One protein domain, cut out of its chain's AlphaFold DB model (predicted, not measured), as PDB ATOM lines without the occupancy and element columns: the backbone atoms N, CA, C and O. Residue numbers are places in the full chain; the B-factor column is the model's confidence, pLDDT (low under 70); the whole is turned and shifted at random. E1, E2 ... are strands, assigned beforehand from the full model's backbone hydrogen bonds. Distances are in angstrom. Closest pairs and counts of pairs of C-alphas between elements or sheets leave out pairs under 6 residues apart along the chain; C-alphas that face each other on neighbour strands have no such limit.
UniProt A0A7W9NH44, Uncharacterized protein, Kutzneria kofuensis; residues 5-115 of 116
ATOM      1  N   PRO A   5     -40.092 -28.540   8.721       97.19
ATOM      2  CA  PRO A   5     -39.405 -28.994   9.927       97.19
ATOM      3  C   PRO A   5     -39.969 -30.325  10.432       97.19
ATOM      4  O   PRO A   5     -41.186 -30.515  10.455       97.19
ATOM      5  N   VAL A   6     -39.095 -31.236  10.863       95.88
ATOM      6  CA  VAL A   6     -39.494 -32.529  11.431       95.88
ATOM      7  C   VAL A   6     -38.912 -32.708  12.830       95.88
ATOM      8  O   VAL A   6     -37.747 -32.413  13.081       95.88
ATOM      9  N   ASN A   7     -39.731 -33.214  13.751       93.94
ATOM     10  CA  ASN A   7     -39.297 -33.566  15.098       93.94
ATOM     11  C   ASN A   7     -39.085 -35.080  15.198       93.94
ATOM     12  O   ASN A   7     -40.039 -35.854  15.109       93.94
ATOM     13  N   LEU A   8     -37.833 -35.490  15.404       95.12
ATOM     14  CA  LEU A   8     -37.427 -36.893  15.507       95.12
ATOM     15  C   LEU A   8     -37.029 -37.309  16.934       95.12
ATOM     16  O   LEU A   8     -36.494 -38.396  17.121       95.12
ATOM     17  N   SER A   9     -37.330 -36.506  17.964       92.31
ATOM     18  CA  SER A   9     -36.957 -36.811  19.360       92.31
ATOM     19  C   SER A   9     -37.579 -38.109  19.900       92.31
ATOM     20  O   SER A   9     -37.025 -38.766  20.784       92.31
ATOM     21  N   GLY A  10     -38.712 -38.526  19.329       93.25
ATOM     22  CA  GLY A  10     -39.363 -39.806  19.611       93.25
ATOM     23  C   GLY A  10     -38.658 -41.028  19.010       93.25
ATOM     24  O   GLY A  10     -39.124 -42.148  19.215       93.25
ATOM     25  N   TYR A  11     -37.555 -40.847  18.283       95.81
ATOM     26  CA  TYR A  11     -36.816 -41.909  17.607       95.81
ATOM     27  C   TYR A  11     -35.405 -42.052  18.194       95.81
ATOM     28  O   TYR A  11     -34.858 -41.153  18.834       95.81
ATOM     29  N   LYS A  12     -34.825 -43.239  18.031       96.31
ATOM     30  CA  LYS A  12     -33.384 -43.468  18.104       96.31
ATOM     31  C   LYS A  12     -32.879 -43.493  16.671       96.31
ATOM     32  O   LYS A  12     -33.410 -44.270  15.879       96.31
ATOM     33  N   LEU A  13     -31.908 -42.646  16.361       98.06
ATOM     34  CA  LEU A  13     -31.258 -42.615  15.058       98.06
ATOM     35  C   LEU A  13     -29.860 -43.187  15.244       98.06
ATOM     36  O   LEU A  13     -29.094 -42.661  16.048       98.06
ATOM     37  N   MET A  14     -29.572 -44.286  14.561       98.12
ATOM     38  CA  MET A  14     -28.263 -44.933  14.571       98.12
ATOM     39  C   MET A  14     -27.639 -44.767  13.192       98.12
ATOM     40  O   MET A  14     -28.334 -44.995  12.206       98.12
ATOM     41  N   VAL A  15     -26.372 -44.378  13.111       98.44
ATOM     42  CA  VAL A  15     -25.628 -44.360  11.847       98.44
ATOM     43  C   VAL A  15     -25.533 -45.783  11.302       98.44
ATOM     44  O   VAL A  15     -25.259 -46.706  12.063       98.44
ATOM     45  N   THR A  16     -25.811 -45.939  10.007       98.38
ATOM     46  CA  THR A  16     -25.660 -47.191   9.238       98.38
ATOM     47  C   THR A  16     -24.809 -47.019   7.982       98.38
ATOM     48  O   THR A  16     -24.273 -47.988   7.455       98.38
ATOM     49  N   GLU A  17     -24.686 -45.789   7.481       97.94
ATOM     50  CA  GLU A  17     -23.681 -45.400   6.491       97.94
ATOM     51  C   GLU A  17     -23.020 -44.123   7.011       97.94
ATOM     52  O   GLU A  17     -23.720 -43.129   7.236       97.94
ATOM     53  N   GLU A  18     -21.704 -44.163   7.220       97.94
ATOM     54  CA  GLU A  18     -20.922 -43.036   7.736       97.94
ATOM     55  C   GLU A  18     -21.092 -41.784   6.862       97.94
ATOM     56  O   GLU A  18     -21.282 -41.900   5.643       97.94
ATOM     57  N   PRO A  19     -21.028 -40.572   7.445       97.81
ATOM     58  CA  PRO A  19     -21.131 -39.359   6.660       97.81
ATOM     59  C   PRO A  19     -20.041 -39.264   5.593       97.81
ATOM     60  O   PRO A  19     -18.850 -39.310   5.882       97.81
ATOM     61  N   ALA A  20     -20.460 -39.056   4.350       97.44
ATOM     62  CA  ALA A  20     -19.558 -38.879   3.221       97.44
ATOM     63  C   ALA A  20     -20.000 -37.707   2.348       97.44
ATOM     64  O   ALA A  20     -21.182 -37.348   2.316       97.44
ATOM     65  N   MET A  21     -19.057 -37.110   1.613       97.38
ATOM     66  CA  MET A  21     -19.385 -36.089   0.618       97.38
ATOM     67  C   MET A  21     -20.391 -36.658  -0.380       97.38
ATOM     68  O   MET A  21     -20.185 -37.716  -0.974       97.38
ATOM     69  N   LYS A  22     -21.500 -35.946  -0.565       97.00
ATOM     70  CA  LYS A  22     -22.562 -36.385  -1.456       97.00
ATOM     71  C   LYS A  22     -22.109 -36.192  -2.894       97.00
ATOM     72  O   LYS A  22     -21.808 -35.074  -3.305       97.00
ATOM     73  N   THR A  23     -22.117 -37.264  -3.670       96.38
ATOM     74  CA  THR A  23     -21.799 -37.231  -5.097       96.38
ATOM     75  C   THR A  23     -23.053 -37.414  -5.945       96.38
ATOM     76  O   THR A  23     -24.080 -37.932  -5.497       96.38
ATOM     77  N   ARG A  24     -22.983 -36.946  -7.188       93.50
ATOM     78  CA  ARG A  24     -23.945 -37.257  -8.245       93.50
ATOM     79  C   ARG A  24     -23.187 -37.521  -9.535       93.50
ATOM     80  O   ARG A  24     -22.197 -36.850  -9.806       93.50
ATOM     81  N   THR A  25     -23.691 -38.437 -10.346       93.62
ATOM     82  CA  THR A  25     -23.153 -38.656 -11.687       93.62
ATOM     83  C   THR A  25     -23.854 -37.719 -12.669       93.62
ATOM     84  O   THR A  25     -25.080 -37.746 -12.785       93.62
ATOM     85  N   VAL A  26     -23.087 -36.895 -13.379       90.12
ATOM     86  CA  VAL A  26     -23.549 -36.025 -14.469       90.12
ATOM     87  C   VAL A  26     -22.688 -36.334 -15.687       90.12
ATOM     88  O   VAL A  26     -21.464 -36.350 -15.592       90.12
ATOM     89  N   ASP A  27     -23.315 -36.668 -16.817       90.44
ATOM     90  CA  ASP A  27     -22.619 -37.003 -18.071       90.44
ATOM     91  C   ASP A  27     -21.494 -38.050 -17.913       90.44
ATOM     92  O   ASP A  27     -20.436 -37.978 -18.539       90.44
ATOM     93  N   GLY A  28     -21.719 -39.042 -17.043       91.44
ATOM     94  CA  GLY A  28     -20.775 -40.132 -16.775       91.44
ATOM     95  C   GLY A  28     -19.597 -39.768 -15.864       91.44
ATOM     96  O   GLY A  28     -18.663 -40.561 -15.751       91.44
ATOM     97  N   ARG A  29     -19.620 -38.597 -15.218       92.19
ATOM     98  CA  ARG A  29     -18.618 -38.162 -14.236       92.19
ATOM     99  C   ARG A  29     -19.258 -37.929 -12.878       92.19
ATOM    100  O   ARG A  29     -20.336 -37.349 -12.799       92.19
ATOM    101  N   ASP A  30     -18.570 -38.347 -11.823       93.62
ATOM    102  CA  ASP A  30     -18.999 -38.076 -10.456       93.62
ATOM    103  C   ASP A  30     -18.549 -36.680 -10.029       93.62
ATOM    104  O   ASP A  30     -17.369 -36.333 -10.093       93.62
ATOM    105  N   GLU A  31     -19.510 -35.881  -9.584       95.38
ATOM    106  CA  GLU A  31     -19.303 -34.528  -9.085       95.38
ATOM    107  C   GLU A  31     -19.828 -34.416  -7.655       95.38
ATOM    108  O   GLU A  31     -20.847 -35.021  -7.301       95.38
ATOM    109  N   PHE A  32     -19.168 -33.598  -6.833       95.69
ATOM    110  CA  PHE A  32     -19.680 -33.260  -5.510       95.69
ATOM    111  C   PHE A  32     -20.929 -32.388  -5.620       95.69
ATOM    112  O   PHE A  32     -20.990 -31.426  -6.387       95.69
ATOM    113  N   VAL A  33     -21.941 -32.721  -4.828       96.06
ATOM    114  CA  VAL A  33     -23.167 -31.938  -4.722       96.06
ATOM    115  C   VAL A  33     -22.905 -30.758  -3.799       96.06
ATOM    116  O   VAL A  33     -22.597 -30.945  -2.624       96.06
ATOM    117  N   THR A  34     -23.091 -29.545  -4.312       95.56
ATOM    118  CA  THR A  34     -23.003 -28.310  -3.529       95.56
ATOM    119  C   THR A  34     -24.359 -27.626  -3.400       95.56
ATOM    120  O   THR A  34     -25.283 -27.864  -4.187       95.56
ATOM    121  N   ASP A  35     -24.493 -26.749  -2.408       91.44
ATOM    122  CA  ASP A  35     -25.614 -25.817  -2.318       91.44
ATOM    123  C   ASP A  35     -25.452 -24.609  -3.264       91.44
ATOM    124  O   ASP A  35     -24.521 -24.534  -4.068       91.44
ATOM    125  N   GLN A  36     -26.387 -23.655  -3.179       89.62
ATOM    126  CA  GLN A  36     -26.390 -22.438  -4.004       89.62
ATOM    127  C   GLN A  36     -25.200 -21.505  -3.729       89.62
ATOM    128  O   GLN A  36     -24.880 -20.674  -4.574       89.62
ATOM    129  N   ASN A  37     -24.547 -21.647  -2.573       91.81
ATOM    130  CA  ASN A  37     -23.376 -20.876  -2.169       91.81
ATOM    131  C   ASN A  37     -22.062 -21.636  -2.433       91.81
ATOM    132  O   ASN A  37     -20.993 -21.140  -2.089       91.81
ATOM    133  N   GLY A  38     -22.127 -22.832  -3.032       92.50
ATOM    134  CA  GLY A  38     -20.963 -23.677  -3.299       92.50
ATOM    135  C   GLY A  38     -20.507 -24.528  -2.111       92.50
ATOM    136  O   GLY A  38     -19.433 -25.119  -2.177       92.50
ATOM    137  N   VAL A  39     -21.296 -24.629  -1.037       94.12
ATOM    138  CA  VAL A  39     -20.959 -25.468   0.122       94.12
ATOM    139  C   VAL A  39     -21.228 -26.933  -0.207       94.12
ATOM    140  O   VAL A  39     -22.347 -27.287  -0.585       94.12
ATOM    141  N   THR A  40     -20.214 -27.788  -0.057       96.38
ATOM    142  CA  THR A  40     -20.339 -29.239  -0.254       96.38
ATOM    143  C   THR A  40     -21.354 -29.836   0.715       96.38
ATOM    144  O   THR A  40     -21.289 -29.617   1.923       96.38
ATOM    145  N   MET A  41     -22.287 -30.617   0.179       97.50
ATOM    146  CA  MET A  41     -23.241 -31.382   0.967       97.50
ATOM    147  C   MET A  41     -22.684 -32.760   1.301       97.50
ATOM    148  O   MET A  41     -21.946 -33.360   0.519       97.50
ATOM    149  N   PHE A  42     -23.127 -33.300   2.426       98.38
ATOM    150  CA  PHE A  42     -22.799 -34.654   2.853       98.38
ATOM    151  C   PHE A  42     -24.062 -35.511   2.873       98.38
ATOM    152  O   PHE A  42     -25.185 -35.000   2.840       98.38
ATOM    153  N   VAL A  43     -23.897 -36.823   2.882       98.19
ATOM    154  CA  VAL A  43     -24.980 -37.786   3.064       98.19
ATOM    155  C   VAL A  43     -24.602 -38.752   4.174       98.19
ATOM    156  O   VAL A  43     -23.453 -39.165   4.259       98.19
ATOM    157  N   VAL A  44     -25.574 -39.088   5.017       98.62
ATOM    158  CA  VAL A  44     -25.454 -40.095   6.076       98.62
ATOM    159  C   VAL A  44     -26.651 -41.041   5.996       98.62
ATOM    160  O   VAL A  44     -27.780 -40.607   5.727       98.62
ATOM    161  N   GLY A  45     -26.406 -42.333   6.198       98.50
ATOM    162  CA  GLY A  45     -27.448 -43.345   6.356       98.50
ATOM    163  C   GLY A  45     -27.784 -43.505   7.830       98.50
ATOM    164  O   GLY A  45     -26.880 -43.654   8.649       98.50
ATOM    165  N   LEU A  46     -29.071 -43.452   8.174       98.56
ATOM    166  CA  LEU A  46     -29.543 -43.625   9.543       98.56
ATOM    167  C   LEU A  46     -30.618 -44.705   9.613       98.56
ATOM    168  O   LEU A  46     -31.568 -44.691   8.835       98.56
ATOM    169  N   PHE A  47     -30.552 -45.554  10.632       98.38
ATOM    170  CA  PHE A  47     -31.666 -46.394  11.044       98.38
ATOM    171  C   PHE A  47     -32.506 -45.670  12.098       98.38
ATOM    172  O   PHE A  47     -32.076 -45.475  13.239       98.38
ATOM    173  N   ALA A  48     -33.721 -45.278  11.722       97.56
ATOM    174  CA  ALA A  48     -34.677 -44.614  12.592       97.56
ATOM    175  C   ALA A  48     -35.603 -45.639  13.254       97.56
ATOM    176  O   ALA A  48     -36.442 -46.267  12.609       97.56
ATOM    177  N   LYS A  49     -35.491 -45.791  14.576       96.56
ATOM    178  CA  LYS A  49     -36.344 -46.689  15.365       96.56
ATOM    179  C   LYS A  49     -37.137 -45.915  16.404       96.56
ATOM    180  O   LYS A  49     -36.556 -45.269  17.273       96.56
ATOM    181  N   GLN A  50     -38.464 -46.013  16.354       95.50
ATOM    182  CA  GLN A  50     -39.324 -45.350  17.331       95.50
ATOM    183  C   GLN A  50     -39.018 -45.849  18.754       95.50
ATOM    184  O   GLN A  50     -38.872 -47.052  18.998       95.50
ATOM    185  N   ARG A  51     -38.919 -44.921  19.709       92.06
ATOM    186  CA  ARG A  51     -38.772 -45.242  21.132       92.06
ATOM    187  C   ARG A  51     -40.085 -45.857  21.639       92.06
ATOM    188  O   ARG A  51     -41.151 -45.309  21.363       92.06
ATOM    189  N   PRO A  52     -40.041 -46.987  22.366       90.56
ATOM    190  CA  PRO A  52     -41.254 -47.605  22.880       90.56
ATOM    191  C   PRO A  52     -41.889 -46.729  23.964       90.56
ATOM    192  O   PRO A  52     -41.191 -46.196  24.828       90.56
ATOM    193  N   ALA A  53     -43.218 -46.633  23.953       85.31
ATOM    194  CA  ALA A  53     -43.963 -46.179  25.120       85.31
ATOM    195  C   ALA A  53     -43.914 -47.246  26.231       85.31
ATOM    196  O   ALA A  53     -43.670 -48.428  25.966       85.31
ATOM    197  N   ALA A  54     -44.167 -46.844  27.479       87.12
ATOM    198  CA  ALA A  54     -44.205 -47.771  28.607       87.12
ATOM    199  C   ALA A  54     -45.191 -48.926  28.340       87.12
ATOM    200  O   ALA A  54     -46.343 -48.702  27.971       87.12
ATOM    201  N   GLY A  55     -44.720 -50.166  28.500       87.94
ATOM    202  CA  GLY A  55     -45.523 -51.372  28.269       87.94
ATOM    203  C   GLY A  55     -45.757 -51.739  26.798       87.94
ATOM    204  O   GLY A  55     -46.439 -52.726  26.534       87.94
ATOM    205  N   GLN A  56     -45.188 -51.002  25.837       88.69
ATOM    206  CA  GLN A  56     -45.324 -51.296  24.409       88.69
ATOM    207  C   GLN A  56     -44.016 -51.800  23.797       88.69
ATOM    208  O   GLN A  56     -42.916 -51.433  24.210       88.69
ATOM    209  N   LYS A  57     -44.132 -52.638  22.763       85.88
ATOM    210  CA  LYS A  57     -42.993 -52.992  21.912       85.88
ATOM    211  C   LYS A  57     -42.760 -51.879  20.898       85.88
ATOM    212  O   LYS A  57     -43.708 -51.376  20.304       85.88
ATOM    213  N   ALA A  58     -41.495 -51.533  20.679       86.38
ATOM    214  CA  ALA A  58     -41.129 -50.617  19.610       86.38
ATOM    215  C   ALA A  58     -41.505 -51.232  18.247       86.38
ATOM    216  O   ALA A  58     -41.196 -52.410  18.020       86.38
ATOM    217  N   PRO A  59     -42.131 -50.463  17.340       90.19
ATOM    218  CA  PRO A  59     -42.299 -50.863  15.950       90.19
ATOM    219  C   PRO A  59     -40.965 -51.172  15.258       90.19
ATOM    220  O   PRO A  59     -39.876 -50.897  15.777       90.19
ATOM    221  N   LYS A  60     -41.052 -51.759  14.059       94.25
ATOM    222  CA  LYS A  60     -39.880 -51.896  13.186       94.25
ATOM    223  C   LYS A  60     -39.356 -50.505  12.823       94.25
ATOM    224  O   LYS A  60     -40.142 -49.572  12.683       94.25
ATOM    225  N   GLY A  61     -38.035 -50.386  12.738       95.31
ATOM    226  CA  GLY A  61     -37.397 -49.167  12.254       95.31
ATOM    227  C   GLY A  61     -37.331 -49.131  10.732       95.31
ATOM    228  O   GLY A  61     -37.668 -50.115  10.068       95.31
ATOM    229  N   GLU A  62     -36.871 -48.002  10.220       96.50
ATOM    230  CA  GLU A  62     -36.703 -47.728   8.797       96.50
ATOM    231  C   GLU A  62     -35.334 -47.092   8.554       96.50
ATOM    232  O   GLU A  62     -34.850 -46.316   9.379       96.50
ATOM    233  N   GLU A  63     -34.706 -47.431   7.433       97.62
ATOM    234  CA  GLU A  63     -33.495 -46.755   6.975       97.62
ATOM    235  C   GLU A  63     -33.861 -45.485   6.210       97.62
ATOM    236  O   GLU A  63     -34.685 -45.505   5.296       97.62
ATOM    237  N   ILE A  64     -33.214 -44.380   6.562       97.62
ATOM    238  CA  ILE A  64     -33.363 -43.097   5.884       97.62
ATOM    239  C   ILE A  64     -31.991 -42.574   5.465       97.62
ATOM    240  O   ILE A  64     -31.019 -42.664   6.214       97.62
ATOM    241  N   LYS A  65     -31.917 -41.968   4.277       97.94
ATOM    242  CA  LYS A  65     -30.748 -41.185   3.859       97.94
ATOM    243  C   LYS A  65     -31.003 -39.711   4.109       97.94
ATOM    244  O   LYS A  65     -31.990 -39.156   3.624       97.94
ATOM    245  N   VAL A  66     -30.092 -39.073   4.832       98.38
ATOM    246  CA  VAL A  66     -30.195 -37.659   5.195       98.38
ATOM    247  C   VAL A  66     -29.077 -36.881   4.528       98.38
ATOM    248  O   VAL A  66     -27.911 -37.249   4.616       98.38
ATOM    249  N   THR A  67     -29.433 -35.794   3.845       98.25
ATOM    250  CA  THR A  67     -28.442 -34.849   3.317       98.25
ATOM    251  C   THR A  67     -28.078 -33.830   4.394       98.25
ATOM    252  O   THR A  67     -28.966 -33.178   4.939       98.25
ATOM    253  N   LEU A  68     -26.791 -33.658   4.679       98.31
ATOM    254  CA  LEU A  68     -26.281 -32.658   5.615       98.31
ATOM    255  C   LEU A  68     -25.774 -31.436   4.843       98.31
ATOM    256  O   LEU A  68     -25.155 -31.577   3.786       98.31
ATOM    257  N   THR A  69     -26.060 -30.233   5.343       97.00
ATOM    258  CA  THR A  69     -25.625 -28.975   4.698       97.00
ATOM    259  C   THR A  69     -24.246 -28.498   5.105       97.00
ATOM    260  O   THR A  69     -23.755 -27.532   4.532       97.00
ATOM    261  N   ALA A  70     -23.659 -29.126   6.111       95.94
ATOM    262  CA  ALA A  70     -22.320 -28.844   6.580       95.94
ATOM    263  C   ALA A  70     -21.602 -30.164   6.851       95.94
ATOM    264  O   ALA A  70     -22.244 -31.209   7.010       95.94
ATOM    265  N   ASP A  71     -20.276 -30.089   6.899       95.50
ATOM    266  CA  ASP A  71     -19.440 -31.182   7.373       95.50
ATOM    267  C   ASP A  71     -19.827 -31.513   8.827       95.50
ATOM    268  O   ASP A  71     -19.787 -30.616   9.678       95.50
ATOM    269  N   PRO A  72     -20.265 -32.751   9.129       94.62
ATOM    270  CA  PRO A  72     -20.594 -33.131  10.496       94.62
ATOM    271  C   PRO A  72     -19.359 -33.252  11.396       94.62
ATOM    272  O   PRO A  72     -19.523 -33.232  12.612       94.62
ATOM    273  N   GLY A  73     -18.149 -33.341  10.836       93.25
ATOM    274  CA  GLY A  73     -16.924 -33.655  11.562       93.25
ATOM    275  C   GLY A  73     -16.734 -35.158  11.787       93.25
ATOM    276  O   GLY A  73     -17.437 -35.996  11.223       93.25
ATOM    277  N   GLU A  74     -15.750 -35.497  12.617       92.69
ATOM    278  CA  GLU A  74     -15.390 -36.881  12.945       92.69
ATOM    279  C   GLU A  74     -16.275 -37.475  14.060       92.69
ATOM    280  O   GLU A  74     -16.976 -36.757  14.775       92.69
ATOM    281  N   GLY A  75     -16.208 -38.800  14.245       92.69
ATOM    282  CA  GLY A  75     -16.857 -39.496  15.367       92.69
ATOM    283  C   GLY A  75     -18.292 -39.969  15.112       92.69
ATOM    284  O   GLY A  75     -19.018 -40.250  16.063       92.69
ATOM    285  N   PHE A  76     -18.704 -40.067  13.846       96.56
ATOM    286  CA  PHE A  76     -20.012 -40.584  13.423       96.56
ATOM    287  C   PHE A  76     -19.869 -41.901  12.653       96.56
ATOM    288  O   PHE A  76     -20.333 -42.026  11.520       96.56
ATOM    289  N   GLU A  77     -19.196 -42.863  13.279       96.56
ATOM    290  CA  GLU A  77     -18.975 -44.216  12.754       96.56
ATOM    291  C   GLU A  77     -20.275 -45.038  12.767       96.56
ATOM    292  O   GLU A  77     -21.230 -44.701  13.485       96.56
ATOM    293  N   ASP A  78     -20.309 -46.137  12.011       97.12
ATOM    294  CA  ASP A  78     -21.421 -47.097  12.045       97.12
ATOM    295  C   ASP A  78     -21.774 -47.514  13.487       97.12
ATOM    296  O   ASP A  78     -20.913 -47.755  14.335       97.12
ATOM    297  N   GLY A  79     -23.072 -47.557  13.795       97.06
ATOM    298  CA  GLY A  79     -23.579 -47.834  15.139       97.06
ATOM    299  C   GLY A  79     -23.654 -46.623  16.081       97.06
ATOM    300  O   GLY A  79     -24.274 -46.729  17.145       97.06
ATOM    301  N   THR A  80     -23.100 -45.463  15.711       97.62
ATOM    302  CA  THR A  80     -23.179 -44.239  16.530       97.62
ATOM    303  C   THR A  80     -24.615 -43.726  16.609       97.62
ATOM    304  O   THR A  80     -25.297 -43.596  15.593       97.62
ATOM    305  N   TYR A  81     -25.092 -43.386  17.810       97.62
ATOM    306  CA  TYR A  81     -26.408 -42.768  17.980       97.62
ATOM    307  C   TYR A  81     -26.332 -41.246  17.895       97.62
ATOM    308  O   TYR A  81     -25.469 -40.619  18.509       97.62
ATOM    309  N   VAL A  82     -27.266 -40.649  17.153       98.00
ATOM    310  CA  VAL A  82     -27.247 -39.216  16.836       98.00
ATOM    311  C   VAL A  82     -28.616 -38.547  16.951       98.00
ATOM    312  O   VAL A  82     -29.670 -39.178  16.876       98.00
ATOM    313  N   GLU A  83     -28.584 -37.229  17.101       97.44
ATOM    314  CA  GLU A  83     -29.680 -36.302  16.838       97.44
ATOM    315  C   GLU A  83     -29.368 -35.502  15.567       97.44
ATOM    316  O   GLU A  83     -28.211 -35.180  15.287       97.44
ATOM    317  N   LEU A  84     -30.410 -35.160  14.809       98.00
ATOM    318  CA  LEU A  84     -30.301 -34.278  13.648       98.00
ATOM    319  C   LEU A  84     -30.543 -32.828  14.069       98.00
ATOM    320  O   LEU A  84     -31.558 -32.527  14.700       98.00
ATOM    321  N   ILE A  85     -29.636 -31.934  13.685       97.19
ATOM    322  CA  ILE A  85     -29.762 -30.492  13.931       97.19
ATOM    323  C   ILE A  85     -30.608 -29.884  12.808       97.19
ATOM    324  O   ILE A  85     -30.317 -30.111  11.636       97.19
ATOM    325  N   ASP A  86     -31.657 -29.131  13.152       96.69
ATOM    326  CA  ASP A  86     -32.552 -28.444  12.203       96.69
ATOM    327  C   ASP A  86     -33.072 -29.346  11.067       96.69
ATOM    328  O   ASP A  86     -33.030 -29.013   9.879       96.69
ATOM    329  N   ALA A  87     -33.551 -30.536  11.442       97.69
ATOM    330  CA  ALA A  87     -34.050 -31.523  10.495       97.69
ATOM    331  C   ALA A  87     -35.293 -31.025   9.742       97.69
ATOM    332  O   ALA A  87     -36.266 -30.540  10.325       97.69
ATOM    333  N   THR A  88     -35.294 -31.234   8.429       98.12
ATOM    334  CA  THR A  88     -36.413 -30.939   7.540       98.12
ATOM    335  C   THR A  88     -36.673 -32.091   6.578       98.12
ATOM    336  O   THR A  88     -35.794 -32.901   6.269       98.12
ATOM    337  N   VAL A  89     -37.898 -32.138   6.070       97.50
ATOM    338  CA  VAL A  89     -38.298 -33.005   4.967       97.50
ATOM    339  C   VAL A  89     -38.817 -32.173   3.808       97.50
ATOM    340  O   VAL A  89     -39.499 -31.167   3.996       97.50
ATOM    341  N   THR A  90     -38.497 -32.590   2.590       96.50
ATOM    342  CA  THR A  90     -39.063 -32.011   1.369       96.50
ATOM    343  C   THR A  90     -39.718 -33.127   0.566       96.50
ATOM    344  O   THR A  90     -39.006 -33.984   0.035       96.50
ATOM    345  N   PRO A  91     -41.058 -33.149   0.462       95.25
ATOM    346  CA  PRO A  91     -41.734 -33.997  -0.506       95.25
ATOM    347  C   PRO A  91     -41.277 -33.617  -1.911       95.25
ATOM    348  O   PRO A  91     -41.094 -32.431  -2.195       95.25
ATOM    349  N   TYR A  92     -41.112 -34.600  -2.788       93.44
ATOM    350  CA  TYR A  92     -40.848 -34.366  -4.197       93.44
ATOM    351  C   TYR A  92     -41.732 -35.210  -5.100       93.44
ATOM    352  O   TYR A  92     -42.194 -36.284  -4.723       93.44
ATOM    353  N   SER A  93     -41.981 -34.685  -6.296       95.31
ATOM    354  CA  SER A  93     -42.666 -35.377  -7.381       95.31
ATOM    355  C   SER A  93     -42.166 -34.817  -8.709       95.31
ATOM    356  O   SER A  93     -42.181 -33.599  -8.898       95.31
ATOM    357  N   PHE A  94     -41.688 -35.673  -9.607       93.19
ATOM    358  CA  PHE A  94     -41.233 -35.286 -10.945       93.19
ATOM    359  C   PHE A  94     -41.456 -36.415 -11.957       93.19
ATOM    360  O   PHE A  94     -41.744 -37.553 -11.586       93.19
ATOM    361  N   LYS A  95     -41.347 -36.093 -13.249       95.56
ATOM    362  CA  LYS A  95     -41.369 -37.074 -14.338       95.56
ATOM    363  C   LYS A  95     -39.946 -37.508 -14.670       95.56
ATOM    364  O   LYS A  95     -39.114 -36.643 -14.926       95.56
ATOM    365  N   ASN A  96     -39.669 -38.809 -14.649       92.75
ATOM    366  CA  ASN A  96     -38.382 -39.336 -15.111       92.75
ATOM    367  C   ASN A  96     -38.323 -39.397 -16.650       92.75
ATOM    368  O   ASN A  96     -39.325 -39.158 -17.329       92.75
ATOM    369  N   ASP A  97     -37.172 -39.784 -17.203       90.94
ATOM    370  CA  ASP A  97     -36.949 -39.878 -18.658       90.94
ATOM    371  C   ASP A  97     -37.852 -40.909 -19.359       90.94
ATOM    372  O   ASP A  97     -38.003 -40.890 -20.578       90.94
ATOM    373  N   LYS A  98     -38.487 -41.804 -18.593       94.38
ATOM    374  CA  LYS A  98     -39.465 -42.788 -19.078       94.38
ATOM    375  C   LYS A  98     -40.911 -42.275 -19.016       94.38
ATOM    376  O   LYS A  98     -41.833 -43.009 -19.356       94.38
ATOM    377  N   GLY A  99     -41.137 -41.035 -18.572       93.94
ATOM    378  CA  GLY A  99     -42.468 -40.439 -18.407       93.94
ATOM    379  C   GLY A  99     -43.226 -40.899 -17.152       93.94
ATOM    380  O   GLY A  99     -44.398 -40.542 -16.959       93.94
ATOM    381  N   GLU A 100     -42.581 -41.658 -16.267       95.31
ATOM    382  CA  GLU A 100     -43.164 -42.145 -15.015       95.31
ATOM    383  C   GLU A 100     -43.117 -41.046 -13.951       95.31
ATOM    384  O   GLU A 100     -42.177 -40.252 -13.896       95.31
ATOM    385  N   THR A 101     -44.139 -40.981 -13.095       96.31
ATOM    386  CA  THR A 101     -44.113 -40.077 -11.939       96.31
ATOM    387  C   THR A 101     -43.319 -40.728 -10.816       96.31
ATOM    388  O   THR A 101     -43.741 -41.750 -10.281       96.31
ATOM    389  N   VAL A 102     -42.207 -40.108 -10.436       94.94
ATOM    390  CA  VAL A 102     -41.421 -40.476  -9.260       94.94
ATOM    391  C   VAL A 102     -41.750 -39.491  -8.153       94.94
ATOM    392  O   VAL A 102     -41.577 -38.286  -8.330       94.94
ATOM    393  N   SER A 103     -42.202 -39.997  -7.011       94.94
ATOM    394  CA  SER A 103     -42.456 -39.202  -5.815       94.94
ATOM    395  C   SER A 103     -41.774 -39.797  -4.589       94.94
ATOM    396  O   SER A 103     -41.468 -40.987  -4.546       94.94
ATOM    397  N   GLY A 104     -41.501 -38.956  -3.597       94.00
ATOM    398  CA  GLY A 104     -40.838 -39.377  -2.369       94.00
ATOM    399  C   GLY A 104     -40.661 -38.237  -1.377       94.00
ATOM    400  O   GLY A 104     -41.205 -37.145  -1.550       94.00
ATOM    401  N   ILE A 105     -39.895 -38.507  -0.325       95.25
ATOM    402  CA  ILE A 105     -39.542 -37.542   0.714       95.25
ATOM    403  C   ILE A 105     -38.022 -37.523   0.830       95.25
ATOM    404  O   ILE A 105     -37.396 -38.565   0.997       95.25
ATOM    405  N   ALA A 106     -37.426 -36.337   0.746       95.75
ATOM    406  CA  ALA A 106     -36.003 -36.142   0.986       95.75
ATOM    407  C   ALA A 106     -35.782 -35.572   2.390       95.75
ATOM    408  O   ALA A 106     -36.357 -34.534   2.725       95.75
ATOM    409  N   PHE A 107     -34.931 -36.225   3.183       97.88
ATOM    410  CA  PHE A 107     -34.514 -35.743   4.499       97.88
ATOM    411  C   PHE A 107     -33.275 -34.858   4.386       97.88
ATOM    412  O   PHE A 107     -32.334 -35.158   3.639       97.88
ATOM    413  N   LYS A 108     -33.259 -33.777   5.163       97.69
ATOM    414  CA  LYS A 108     -32.152 -32.829   5.225       97.69
ATOM    415  C   LYS A 108     -31.936 -32.349   6.659       97.69
ATOM    416  O   LYS A 108     -32.904 -32.208   7.394       97.69
ATOM    417  N   ALA A 109     -30.697 -32.081   7.047       98.12
ATOM    418  CA  ALA A 109     -30.358 -31.510   8.349       98.12
ATOM    419  C   ALA A 109     -29.136 -30.587   8.244       98.12
ATOM    420  O   ALA A 109     -28.375 -30.666   7.277       98.12
ATOM    421  N   ALA A 110     -28.952 -29.718   9.235       96.69
ATOM    422  CA  ALA A 110     -27.784 -28.852   9.327       96.69
ATOM    423  C   ALA A 110     -26.513 -29.627   9.705       96.69
ATOM    424  O   ALA A 110     -25.433 -29.312   9.214       96.69
ATOM    425  N   GLY A 111     -26.654 -30.664  10.532       96.44
ATOM    426  CA  GLY A 111     -25.547 -31.484  11.011       96.44
ATOM    427  C   GLY A 111     -26.008 -32.592  11.954       96.44
ATOM    428  O   GLY A 111     -27.210 -32.844  12.102       96.44
ATOM    429  N   LEU A 112     -25.032 -33.236  12.592       97.56
ATOM    430  CA  LEU A 112     -25.221 -34.330  13.539       97.56
ATOM    431  C   LEU A 112     -24.765 -33.918  14.934       97.56
ATOM    432  O   LEU A 112     -23.810 -33.161  15.102       97.56
ATOM    433  N   LYS A 113     -25.439 -34.456  15.945       96.12
ATOM    434  CA  LYS A 113     -25.044 -34.334  17.345       96.12
ATOM    435  C   LYS A 113     -25.006 -35.729  17.973       96.12
ATOM    436  O   LYS A 113     -26.021 -36.419  17.892       96.12
ATOM    437  N   PRO A 114     -23.905 -36.149  18.617       94.50
ATOM    438  CA  PRO A 114     -23.852 -37.436  19.301       94.50
ATOM    439  C   PRO A 114     -24.866 -37.524  20.447       94.50
ATOM    440  O   PRO A 114     -25.099 -36.550  21.170       94.50
ATOM    441  N   VAL A 115     -25.439 -38.711  20.633       90.62
ATOM    442  CA  VAL A 115     -26.287 -39.064  21.774       90.62
ATOM    443  C   VAL A 115     -25.522 -40.068  22.626       90.62
ATOM    444  O   VAL A 115     -25.225 -41.166  22.160       90.62
TER     445      VAL A 115
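This is residues 5 to 115 of the 116 residues of an uncharacterized protein of Kutzneria kofuensis (UniProt A0A7W9NH44). Picture a small, strongly curled barrel-like sheet, nearly closed, in which E1, E4, E5, the later part of E8, E9 and E6 go round, while two hairpin arms, E2 with E3 and the far part of E7 with E8, reach away from it. It is a folded sheet, one sheet bent back on itself into two leaves: E7, E8, E5 and E4 face E6 and E9, with E1 as the hinge. The printed part has 111 residues, with no named helix and nine strands, E1 to E9 in order along it, and its class is all strand. The large sheet runs E7, E8, E5, E4, E1, E6, E9 and is mixed; E2 and E3 make a second, antiparallel sheet. The whole is only just compact, close to loose, with a radius of gyration of the C-alphas of 15.7 A and spans of 53 by 36 by 23 A.

Start in the large, strongly twisted sheet with E1, residues 11 to 21, which bends by 67 degrees at residue 16. It runs on into E2, residues 23 to 26, across a break of 1 residue, at 53 degrees, and the two meet only through their link. E2 forms a hairpin with E3, residues 29 to 32; look there for N 24 and O 31, 2.9 A apart and within hydrogen-bond range. E4, residues 42 to 50, is the antiparallel neighbour of E1, with N 14 and O 47 at 3.1 A and N 43 and O 20 at 2.8 A. E4 forms a hairpin with E5, residues 62 to 68, where N 46 and O 64 are 2.9 A apart. E6, residues 81 to 85, has staggered pairing: its residues 81 to 82 pair with E1, with N 82 and O 13 at 2.9 A, and its residues 82 to 85 pair with E9, residues 111 to 114, with N 83 and O 113 at 2.8 A. E6 runs on into E7, residues 88 to 95, at 80 degrees, and E7 forms a hairpin with E8, residues 101 to 109, where N 90 and O 106 are 2.9 A apart. E8 is the parallel neighbour of E5, with N 109 and O 67 at 2.9 A, and runs on into E9 at 57 degrees. The closest C-alphas of E6 and E8 are those of Ile 85 and Ala 109, 5.7 A apart. E7 and E9 are the edge strands, and they are apart.

Find C-alpha 11 at (-36.816, -41.909, 17.607); from there E1 runs 25.0 A to C-alpha 21. Residues 23 to 26 and 29 to 32 are the short strands E2 and E3. E4 runs 24.4 A from residue 42 to 50, and E5 18.6 A from 62 to 68. E6, residues 81 to 85, is 13.4 A long. E7 covers 23.3 A from residue 88 to C-alpha 95 at (-41.369, -37.074, -14.338), and E8 covers 26.0 A from 101 to 109. The short E9, residues 111 to 114, ends with C-alpha 114 at (-23.852, -37.436, 19.301).

Look for the two C-alphas farthest apart at Asp 27 and Gly 55, 53.7 A. The printed part has no cut. The links E4 to E5 and E5 to E6 are long, with 11 and 12 residues; the C-alphas of residues 69 to 80, the second of these, lie 11 to 17 A from the mean of all C-alphas. The mean pLDDT of the printed part is 95.2, and no printed residue is under 70.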